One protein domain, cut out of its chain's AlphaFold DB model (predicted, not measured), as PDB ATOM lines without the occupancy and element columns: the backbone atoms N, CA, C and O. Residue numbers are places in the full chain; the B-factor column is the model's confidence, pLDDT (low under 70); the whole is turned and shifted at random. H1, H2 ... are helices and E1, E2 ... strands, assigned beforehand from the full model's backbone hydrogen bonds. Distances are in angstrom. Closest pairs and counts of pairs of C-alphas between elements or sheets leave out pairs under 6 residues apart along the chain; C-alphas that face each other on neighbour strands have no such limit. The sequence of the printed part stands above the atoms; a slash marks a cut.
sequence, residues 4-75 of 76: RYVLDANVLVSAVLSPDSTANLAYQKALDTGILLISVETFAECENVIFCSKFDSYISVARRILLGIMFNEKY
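AT A GLANCE: This is residues 4 to 75 of the 76 residues of the protein "Nucleotide binding protein PINc" of Dolichospermum compactum NIES-806 (UniProt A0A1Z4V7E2). A short helix, H1, sits in the middle of a small helical body, with the first part of H2 packed on it from one side and with H3 and H4 on the other side, H3 packed on it and H4 near it. H3 and H4 run side by side in opposite ways, while E1, beyond the far end of H2, has residues 4 to 5 beside it in a short parallel pairing. The printed part has 72 residues, with four named helices and one named strand in the order H1, H2, E1, H3, H4, and its class is mostly helix. The whole is compact, with a radius of gyration of the C-alphas of 11.7 A, and rounded, spanning 32 by 26 by 19 A.

IN THESE COORDINATES: H1 covers residues 9 to 17 and begins at C-alpha 9, (-32.858, 26.313, -9.494); its first to last C-alpha measure 12.4 A. H2, residues 22 to 33, is 16.1 A long. E1, residues 34 to 36, follows directly and is 6.6 A long. H3, residues 40 to 50, measures 15.5 A and begins at C-alpha 40, (-32.798, 35.293, -17.008). H4, residues 61 to 75, is the longest helix at 21.2 A and ends at C-alpha 75, (-41.818, 35.012, -16.378).

HOW THE PARTS SIT: H1 touches H2, which meets it with residues 22 to 27 alone; the closest C-alphas are those of Ala 15 and Asn 24, 3.8 A apart, and the lines are about perpendicular at 79 degrees. H1 also touches H3, closest at the C-alphas of Ala 9 and Cys 46, 6.1 A apart, at a steep tilt of 45 degrees, the same way. H4 touches no helix. It is close to but not clearly touching H1, with the C-alphas of Val 16 and Leu 67 closest at 7.1 A. H3 and H4 are close but not clearly touching, at a shallow tilt of 14 degrees, opposite ways; their closest C-alphas, of Glu 47 and Gly 68, are 6.8 A apart. H2 is apart from H3 and H4. E1 pairs with no named strand, but its residues 35 to 36 pair in parallel with residues 4 to 5. Every O i to N i+4 pair is within hydrogen-bond range in H1, H2 and H3, and 10 of 11 are in H4.

THE WHOLE: The C-alphas farthest apart, of Thr 33 and Ser 53, are 33.6 A apart. The printed part has no cut. H3 to H4 is a short link of 10 residues; the other links are tight. Mean pLDDT of the printed part is 85.7, with residues 71 and 74 to 75 under 70.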
ATOM      1  N   ARG A   4     -40.071  39.289  -0.956       94.94
ATOM      2  CA  ARG A   4     -39.327  38.895  -2.156       94.94
ATOM      3  C   ARG A   4     -38.660  37.561  -1.890       94.94
ATOM      4  O   ARG A   4     -37.979  37.415  -0.877       94.94
ATOM      5  N   TYR A   5     -38.860  36.619  -2.796       95.00
ATOM      6  CA  TYR A   5     -38.330  35.270  -2.689       95.00
ATOM      7  C   TYR A   5     -37.381  35.001  -3.846       95.00
ATOM      8  O   TYR A   5     -37.649  35.392  -4.976       95.00
ATOM      9  N   VAL A   6     -36.289  34.309  -3.553       93.44
ATOM     10  CA  VAL A   6     -35.438  33.662  -4.550       93.44
ATOM     11  C   VAL A   6     -35.443  32.190  -4.182       93.44
ATOM     12  O   VAL A   6     -35.184  31.844  -3.028       93.44
ATOM     13  N   LEU A   7     -35.800  31.340  -5.135       91.44
ATOM     14  CA  LEU A   7     -35.754  29.893  -4.964       91.44
ATOM     15  C   LEU A   7     -34.551  29.352  -5.724       91.44
ATOM     16  O   LEU A   7     -34.192  29.871  -6.778       91.44
ATOM     17  N   ASP A   8     -33.944  28.304  -5.179       90.44
ATOM     18  CA  ASP A   8     -32.880  27.584  -5.869       90.44
ATOM     19  C   ASP A   8     -33.394  26.979  -7.189       90.44
ATOM     20  O   ASP A   8     -34.552  26.558  -7.285       90.44
ATOM     21  N   ALA A   9     -32.520  26.879  -8.191       86.44
ATOM     22  CA  ALA A   9     -32.858  26.313  -9.494       86.44
ATOM     23  C   ALA A   9     -33.407  24.879  -9.381       86.44
ATOM     24  O   ALA A   9     -34.383  24.531 -10.049       86.44
ATOM     25  N   ASN A  10     -32.858  24.051  -8.484       88.56
ATOM     26  CA  ASN A  10     -33.344  22.684  -8.291       88.56
ATOM     27  C   ASN A  10     -34.728  22.647  -7.644       88.56
ATOM     28  O   ASN A  10     -35.495  21.722  -7.910       88.56
ATOM     29  N   VAL A  11     -35.066  23.638  -6.812       91.38
ATOM     30  CA  VAL A  11     -36.410  23.766  -6.234       91.38
ATOM     31  C   VAL A  11     -37.415  24.067  -7.341       91.38
ATOM     32  O   VAL A  11     -38.455  23.421  -7.389       91.38
ATOM     33  N   LEU A  12     -37.089  24.970  -8.269       88.75
ATOM     34  CA  LEU A  12     -37.953  25.282  -9.411       88.75
ATOM     35  C   LEU A  12     -38.130  24.081 -10.344       88.75
ATOM     36  O   LEU A  12     -39.257  23.719 -10.675       88.75
ATOM     37  N   VAL A  13     -37.034  23.407 -10.701       88.25
ATOM     38  CA  VAL A  13     -37.080  22.181 -11.512       88.25
ATOM     39  C   VAL A  13     -37.934  21.117 -10.817       88.25
ATOM     40  O   VAL A  13     -38.836  20.548 -11.426       88.25
ATOM     41  N   SER A  14     -37.717  20.880  -9.522       89.38
ATOM     42  CA  SER A  14     -38.482  19.884  -8.761       89.38
ATOM     43  C   SER A  14     -39.962  20.250  -8.641       89.38
ATOM     44  O   SER A  14     -40.812  19.369  -8.747       89.38
ATOM     45  N   ALA A  15     -40.280  21.536  -8.466       89.75
ATOM     46  CA  ALA A  15     -41.653  22.033  -8.416       89.75
ATOM     47  C   ALA A  15     -42.411  21.757  -9.722       89.75
ATOM     48  O   ALA A  15     -43.573  21.360  -9.693       89.75
ATOM     49  N   VAL A  16     -41.733  21.922 -10.862       84.94
ATOM     50  CA  VAL A  16     -42.284  21.651 -12.196       84.94
ATOM     51  C   VAL A  16     -42.458  20.150 -12.441       84.94
ATOM     52  O   VAL A  16     -43.481  19.722 -12.977       84.94
ATOM     53  N   LEU A  17     -41.472  19.338 -12.048       85.38
ATOM     54  CA  LEU A  17     -41.476  17.894 -12.292       85.38
ATOM     55  C   LEU A  17     -42.397  17.116 -11.340       85.38
ATOM     56  O   LEU A  17     -42.874  16.043 -11.704       85.38
ATOM     57  N   SER A  18     -42.640  17.624 -10.129       86.94
ATOM     58  CA  SER A  18     -43.404  16.931  -9.090       86.94
ATOM     59  C   SER A  18     -44.423  17.870  -8.423       86.94
ATOM     60  O   SER A  18     -44.088  18.569  -7.459       86.94
ATOM     61  N   PRO A  19     -45.681  17.875  -8.906       80.38
ATOM     62  CA  PRO A  19     -46.735  18.765  -8.416       80.38
ATOM     63  C   PRO A  19     -47.071  18.600  -6.926       80.38
ATOM     64  O   PRO A  19     -47.440  19.572  -6.279       80.38
ATOM     65  N   ASP A  20     -46.897  17.413  -6.352       86.19
ATOM     66  CA  ASP A  20     -47.224  17.159  -4.938       86.19
ATOM     67  C   ASP A  20     -46.006  17.303  -4.005       86.19
ATOM     68  O   ASP A  20     -46.061  16.963  -2.823       86.19
ATOM     69  N   SER A  21     -44.875  17.791  -4.523       91.38
ATOM     70  CA  SER A  21     -43.638  17.917  -3.752       91.38
ATOM     71  C   SER A  21     -43.621  19.139  -2.832       91.38
ATOM     72  O   SER A  21     -44.202  20.188  -3.120       91.38
ATOM     73  N   THR A  22     -42.825  19.058  -1.761       94.94
ATOM     74  CA  THR A  22     -42.496  20.211  -0.903       94.94
ATOM     75  C   THR A  22     -41.916  21.381  -1.705       94.94
ATOM     76  O   THR A  22     -42.146  22.537  -1.355       94.94
ATOM     77  N   ALA A  23     -41.203  21.099  -2.801       94.31
ATOM     78  CA  ALA A  23     -40.674  22.120  -3.697       94.31
ATOM     79  C   ALA A  23     -41.799  22.885  -4.408       94.31
ATOM     80  O   ALA A  23     -41.774  24.116  -4.420       94.31
ATOM     81  N   ASN A  24     -42.821  22.185  -4.921       92.69
ATOM     82  CA  ASN A  24     -43.983  22.860  -5.495       92.69
ATOM     83  C   ASN A  24     -44.751  23.651  -4.431       92.69
ATOM     84  O   ASN A  24     -45.107  24.797  -4.674       92.69
ATOM     85  N   LEU A  25     -44.933  23.111  -3.222       95.19
ATOM     86  CA  LEU A  25     -45.585  23.851  -2.134       95.19
ATOM     87  C   LEU A  25     -44.841  25.148  -1.775       95.19
ATOM     88  O   LEU A  25     -45.470  26.187  -1.575       95.19
ATOM     89  N   ALA A  26     -43.508  25.112  -1.721       94.56
ATOM     90  CA  ALA A  26     -42.693  26.301  -1.489       94.56
ATOM     91  C   ALA A  26     -42.824  27.316  -2.637       94.56
ATOM     92  O   ALA A  26     -42.974  28.510  -2.383       94.56
ATOM     93  N   TYR A  27     -42.818  26.836  -3.882       93.38
ATOM     94  CA  TYR A  27     -43.023  27.648  -5.076       93.38
ATOM     95  C   TYR A  27     -44.393  28.340  -5.089       93.38
ATOM     96  O   TYR A  27     -44.450  29.561  -5.227       93.38
ATOM     97  N   GLN A  28     -45.483  27.599  -4.860       93.31
ATOM     98  CA  GLN A  28     -46.832  28.171  -4.771       93.31
ATOM     99  C   GLN A  28     -46.911  29.205  -3.647       93.31
ATOM    100  O   GLN A  28     -47.325  30.336  -3.870       93.31
ATOM    101  N   LYS A  29     -46.398  28.877  -2.455       94.19
ATOM    102  CA  LYS A  29     -46.404  29.808  -1.322       94.19
ATOM    103  C   LYS A  29     -45.633  31.099  -1.611       94.19
ATOM    104  O   LYS A  29     -46.064  32.167  -1.181       94.19
ATOM    105  N   ALA A  30     -44.499  31.020  -2.306       93.50
ATOM    106  CA  ALA A  30     -43.726  32.197  -2.694       93.50
ATOM    107  C   ALA A  30     -44.513  33.105  -3.653       93.50
ATOM    108  O   ALA A  30     -44.484  34.324  -3.488       93.50
ATOM    109  N   LEU A  31     -45.241  32.513  -4.604       91.00
ATOM    110  CA  LEU A  31     -46.116  33.234  -5.531       91.00
ATOM    111  C   LEU A  31     -47.347  33.834  -4.841       91.00
ATOM    112  O   LEU A  31     -47.717  34.966  -5.134       91.00
ATOM    113  N   ASP A  32     -47.954  33.107  -3.904       94.06
ATOM    114  CA  ASP A  32     -49.179  33.536  -3.220       94.06
ATOM    115  C   ASP A  32     -48.924  34.657  -2.204       94.06
ATOM    116  O   ASP A  32     -49.796  35.481  -1.931       94.06
ATOM    117  N   THR A  33     -47.730  34.681  -1.602       94.94
ATOM    118  CA  THR A  33     -47.407  35.582  -0.482       94.94
ATOM    119  C   THR A  33     -46.419  36.694  -0.833       94.94
ATOM    120  O   THR A  33     -46.083  37.515   0.028       94.94
ATOM    121  N   GLY A  34     -45.943  36.761  -2.078       93.19
ATOM    122  CA  GLY A  34     -44.960  37.757  -2.478       93.19
ATOM    123  C   GLY A  34     -44.585  37.727  -3.952       93.19
ATOM    124  O   GLY A  34     -45.378  37.375  -4.815       93.19
ATOM    125  N   ILE A  35     -43.363  38.174  -4.233       91.75
ATOM    126  CA  ILE A  35     -42.797  38.247  -5.577       91.75
ATOM    127  C   ILE A  35     -41.650  37.249  -5.653       91.75
ATOM    128  O   ILE A  35     -40.666  37.371  -4.915       91.75
ATOM    129  N   LEU A  36     -41.768  36.281  -6.557       90.75
ATOM    130  CA  LEU A  36     -40.667  35.402  -6.913       90.75
ATOM    131  C   LEU A  36     -39.744  36.133  -7.894       90.75
ATOM    132  O   LEU A  36     -40.182  36.587  -8.947       90.75
ATOM    133  N   LEU A  37     -38.475  36.255  -7.526       91.50
ATOM    134  CA  LEU A  37     -37.429  36.823  -8.359       91.50
ATOM    135  C   LEU A  37     -36.610  35.684  -8.959       91.50
ATOM    136  O   LEU A  37     -36.169  34.782  -8.244       91.50
ATOM    137  N   ILE A  38     -36.380  35.761 -10.262       87.69
ATOM    138  CA  ILE A  38     -35.522  34.844 -11.001       87.69
ATOM    139  C   ILE A  38     -34.688  35.660 -11.986       87.69
ATOM    140  O   ILE A  38     -35.173  36.653 -12.531       87.69
ATOM    141  N   SER A  39     -33.422  35.291 -12.173       89.06
ATOM    142  CA  SER A  39     -32.602  35.887 -13.227       89.06
ATOM    143  C   SER A  39     -32.878  35.184 -14.555       89.06
ATOM    144  O   SER A  39     -33.291  34.022 -14.580       89.06
ATOM    145  N   VAL A  40     -32.631  35.874 -15.667       84.75
ATOM    146  CA  VAL A  40     -32.798  35.293 -17.008       84.75
ATOM    147  C   VAL A  40     -31.873  34.085 -17.190       84.75
ATOM    148  O   VAL A  40     -32.269  33.072 -17.759       84.75
ATOM    149  N   GLU A  41     -30.659  34.158 -16.648       86.88
ATOM    150  CA  GLU A  41     -29.670  33.083 -16.687       86.88
ATOM    151  C   GLU A  41     -30.145  31.852 -15.907       86.88
ATOM    152  O   GLU A  41     -30.105  30.742 -16.437       86.88
ATOM    153  N   THR A  42     -30.652  32.038 -14.680       83.94
ATOM    154  CA  THR A  42     -31.206  30.936 -13.879       83.94
ATOM    155  C   THR A  42     -32.431  30.321 -14.552       83.94
ATOM    156  O   THR A  42     -32.588  29.102 -14.543       83.94
ATOM    157  N   PHE A  43     -33.284  31.138 -15.173       84.00
ATOM    158  CA  PHE A  43     -34.441  30.648 -15.920       84.00
ATOM    159  C   PHE A  43     -34.020  29.756 -17.100       84.00
ATOM    160  O   PHE A  43     -34.515  28.636 -17.234       84.00
ATOM    161  N   ALA A  44     -33.061  30.215 -17.909       84.06
ATOM    162  CA  ALA A  44     -32.545  29.455 -19.046       84.06
ATOM    163  C   ALA A  44     -31.872  28.141 -18.610       84.06
ATOM    164  O   ALA A  44     -32.021  27.107 -19.266       84.06
ATOM    165  N   GLU A  45     -31.149  28.146 -17.487       84.81
ATOM    166  CA  GLU A  45     -30.596  26.924 -16.900       84.81
ATOM    167  C   GLU A  45     -31.706  25.944 -16.496       84.81
ATOM    168  O   GLU A  45     -31.641  24.765 -16.850       84.81
ATOM    169  N   CYS A  46     -32.756  26.420 -15.819       85.38
ATOM    170  CA  CYS A  46     -33.895  25.587 -15.438       85.38
ATOM    171  C   CYS A  46     -34.577  24.939 -16.652       85.38
ATOM    172  O   CYS A  46     -34.850  23.737 -16.607       85.38
ATOM    173  N   GLU A  47     -34.815  25.684 -17.737       82.94
ATOM    174  CA  GLU A  47     -35.368  25.116 -18.976       82.94
ATOM    175  C   GLU A  47     -34.468  23.999 -19.521       82.94
ATOM    176  O   GLU A  47     -34.934  22.876 -19.734       82.94
ATOM    177  N   ASN A  48     -33.164  24.257 -19.658       85.69
ATOM    178  CA  ASN A  48     -32.205  23.258 -20.142       85.69
ATOM    179  C   ASN A  48     -32.203  21.985 -19.280       85.69
ATOM    180  O   ASN A  48     -32.121  20.869 -19.801       85.69
ATOM    181  N   VAL A  49     -32.321  22.136 -17.959       86.88
ATOM    182  CA  VAL A  49     -32.367  21.008 -17.024       86.88
ATOM    183  C   VAL A  49     -33.664  20.213 -17.179       86.88
ATOM    184  O   VAL A  49     -33.594  18.986 -17.249       86.88
ATOM    185  N   ILE A  50     -34.827  20.866 -17.280       84.44
ATOM    186  CA  ILE A  50     -36.131  20.195 -17.438       84.44
ATOM    187  C   ILE A  50     -36.145  19.319 -18.698       84.44
ATOM    188  O   ILE A  50     -36.620  18.181 -18.662       84.44
ATOM    189  N   PHE A  51     -35.576  19.800 -19.804       84.12
ATOM    190  CA  PHE A  51     -35.535  19.061 -21.069       84.12
ATOM    191  C   PHE A  51     -34.434  17.990 -21.150       84.12
ATOM    192  O   PHE A  51     -34.352  17.270 -22.145       84.12
ATOM    193  N   CYS A  52     -33.620  17.811 -20.106       87.06
ATOM    194  CA  CYS A  52     -32.611  16.756 -20.067       87.06
ATOM    195  C   CYS A  52     -33.258  15.355 -20.037       87.06
ATOM    196  O   CYS A  52     -34.172  15.092 -19.251       87.06
ATOM    197  N   SER A  53     -32.729  14.423 -20.839       84.06
ATOM    198  CA  SER A  53     -33.253  13.051 -20.989       84.06
ATOM    199  C   SER A  53     -33.265  12.235 -19.692       84.06
ATOM    200  O   SER A  53     -34.057  11.309 -19.533       84.06
ATOM    201  N   LYS A  54     -32.444  12.597 -18.698       84.25
ATOM    202  CA  LYS A  54     -32.465  11.947 -17.375       84.25
ATOM    203  C   LYS A  54     -33.811  12.089 -16.646       84.25
ATOM    204  O   LYS A  54     -34.085  11.308 -15.741       84.25
ATOM    205  N   PHE A  55     -34.642  13.064 -17.027       83.75
ATOM    206  CA  PHE A  55     -35.973  13.273 -16.451       83.75
ATOM    207  C   PHE A  55     -37.102  12.564 -17.218       83.75
ATOM    208  O   PHE A  55     -38.270  12.698 -16.853       83.75
ATOM    209  N   ASP A  56     -36.771  11.756 -18.230       82.19
ATOM    210  CA  ASP A  56     -37.727  10.941 -18.997       82.19
ATOM    211  C   ASP A  56     -38.498   9.938 -18.141       82.19
ATOM    212  O   ASP A  56     -39.666   9.672 -18.418       82.19
ATOM    213  N   SER A  57     -37.900   9.468 -17.046       83.25
ATOM    214  CA  SER A  57     -38.555   8.600 -16.065       83.25
ATOM    215  C   SER A  57     -39.498   9.329 -15.100       83.25
ATOM    216  O   SER A  57     -40.317   8.675 -14.461       83.25
ATOM    217  N   TYR A  58     -39.398  10.657 -14.979       78.81
ATOM    218  CA  TYR A  58     -40.198  11.443 -14.032       78.81
ATOM    219  C   TYR A  58     -41.480  11.968 -14.672       78.81
ATOM    220  O   TYR A  58     -42.529  12.013 -14.035       78.81
ATOM    221  N   ILE A  59     -41.398  12.390 -15.934       81.19
ATOM    222  CA  ILE A  59     -42.506  13.040 -16.625       81.19
ATOM    223  C   ILE A  59     -42.335  12.901 -18.140       81.19
ATOM    224  O   ILE A  59     -41.221  12.964 -18.666       81.19
ATOM    225  N   SER A  60     -43.435  12.735 -18.874       83.94
ATOM    226  CA  SER A  60     -43.364  12.596 -20.331       83.94
ATOM    227  C   SER A  60     -42.818  13.865 -20.996       83.94
ATOM    228  O   SER A  60     -43.035  14.984 -20.525       83.94
ATOM    229  N   VAL A  61     -42.134  13.700 -22.132       82.12
ATOM    230  CA  VAL A  61     -41.602  14.822 -22.926       82.12
ATOM    231  C   VAL A  61     -42.718  15.792 -23.329       82.12
ATOM    232  O   VAL A  61     -42.566  17.000 -23.177       82.12
ATOM    233  N   ALA A  62     -43.879  15.274 -23.751       83.94
ATOM    234  CA  ALA A  62     -45.039  16.097 -24.104       83.94
ATOM    235  C   ALA A  62     -45.495  16.988 -22.938       83.94
ATOM    236  O   ALA A  62     -45.800  18.165 -23.122       83.94
ATOM    237  N   ARG A  63     -45.494  16.447 -21.715       81.62
ATOM    238  CA  ARG A  63     -45.854  17.214 -20.524       81.62
ATOM    239  C   ARG A  63     -44.786  18.256 -20.174       81.62
ATOM    240  O   ARG A  63     -45.158  19.344 -19.750       81.62
ATOM    241  N   ARG A  64     -43.498  17.982 -20.409       81.12
ATOM    242  CA  ARG A  64     -42.418  18.977 -20.251       81.12
ATOM    243  C   ARG A  64     -42.499  20.124 -21.244       81.12
ATOM    244  O   ARG A  64     -42.289  21.258 -20.839       81.12
ATOM    245  N   ILE A  65     -42.866  19.857 -22.496       82.50
ATOM    246  CA  ILE A  65     -43.094  20.914 -23.494       82.50
ATOM    247  C   ILE A  65     -44.207  21.857 -23.023       82.50
ATOM    248  O   ILE A  65     -44.018  23.069 -23.018       82.50
ATOM    249  N   LEU A  66     -45.335  21.306 -22.557       81.38
ATOM    250  CA  LEU A  66     -46.429  22.110 -22.000       81.38
ATOM    251  C   LEU A  66     -45.974  22.937 -20.793       81.38
ATOM    252  O   LEU A  66     -46.311  24.113 -20.693       81.38
ATOM    253  N   LEU A  67     -45.192  22.336 -19.892       77.00
ATOM    254  CA  LEU A  67     -44.659  23.033 -18.724       77.00
ATOM    255  C   LEU A  67     -43.697  24.155 -19.117       77.00
ATOM    256  O   LEU A  67     -43.803  25.226 -18.537       77.00
ATOM    257  N   GLY A  68     -42.832  23.946 -20.113       75.69
ATOM    258  CA  GLY A  68     -41.945  24.980 -20.649       75.69
ATOM    259  C   GLY A  68     -42.718  26.188 -21.176       75.69
ATOM    260  O   GLY A  68     -42.434  27.306 -20.769       75.69
ATOM    261  N   ILE A  69     -43.765  25.967 -21.983       76.06
ATOM    262  CA  ILE A  69     -44.624  27.052 -22.500       76.06
ATOM    263  C   ILE A  69     -45.272  27.834 -21.348       76.06
ATOM    264  O   ILE A  69     -45.179  29.058 -21.304       76.06
ATOM    265  N   MET A  70     -45.871  27.131 -20.380       70.44
ATOM    266  CA  MET A  70     -46.500  27.768 -19.218       70.44
ATOM    267  C   MET A  70     -45.501  28.534 -18.343       70.44
ATOM    268  O   MET A  70     -45.867  29.522 -17.711       70.44
ATOM    269  N   PHE A  71     -44.257  28.059 -18.255       69.62
ATOM    270  CA  PHE A  71     -43.197  28.742 -17.519       69.62
ATOM    271  C   PHE A  71     -42.767  30.014 -18.256       69.62
ATOM    272  O   PHE A  71     -42.657  31.064 -17.634       69.62
ATOM    273  N   ASN A  72     -42.601  29.949 -19.577       70.00
ATOM    274  CA  ASN A  72     -42.195  31.079 -20.410       70.00
ATOM    275  C   ASN A  72     -43.216  32.236 -20.355       70.00
ATOM    276  O   ASN A  72     -42.835  33.372 -20.099       70.00
ATOM    277  N   GLU A  73     -44.520  31.942 -20.455       71.12
ATOM    278  CA  GLU A  73     -45.591  32.955 -20.344       71.12
ATOM    279  C   GLU A  73     -45.693  33.618 -18.962       71.12
ATOM    280  O   GLU A  73     -46.274  34.692 -18.829       71.12
ATOM    281  N   LYS A  74     -45.191  32.966 -17.909       66.25
ATOM    282  CA  LYS A  74     -45.332  33.453 -16.532       66.25
ATOM    283  C   LYS A  74     -44.193  34.379 -16.099       66.25
ATOM    284  O   LYS A  74     -44.355  35.096 -15.111       66.25
ATOM    285  N   TYR A  75     -43.052  34.330 -16.787       63.69
ATOM    286  CA  TYR A  75     -41.818  35.012 -16.378       63.69
ATOM    287  C   TYR A  75     -41.214  35.945 -17.445       63.69
ATOM    288  O   TYR A  75     -40.223  36.612 -17.141       63.69
TER     289      TYR A  75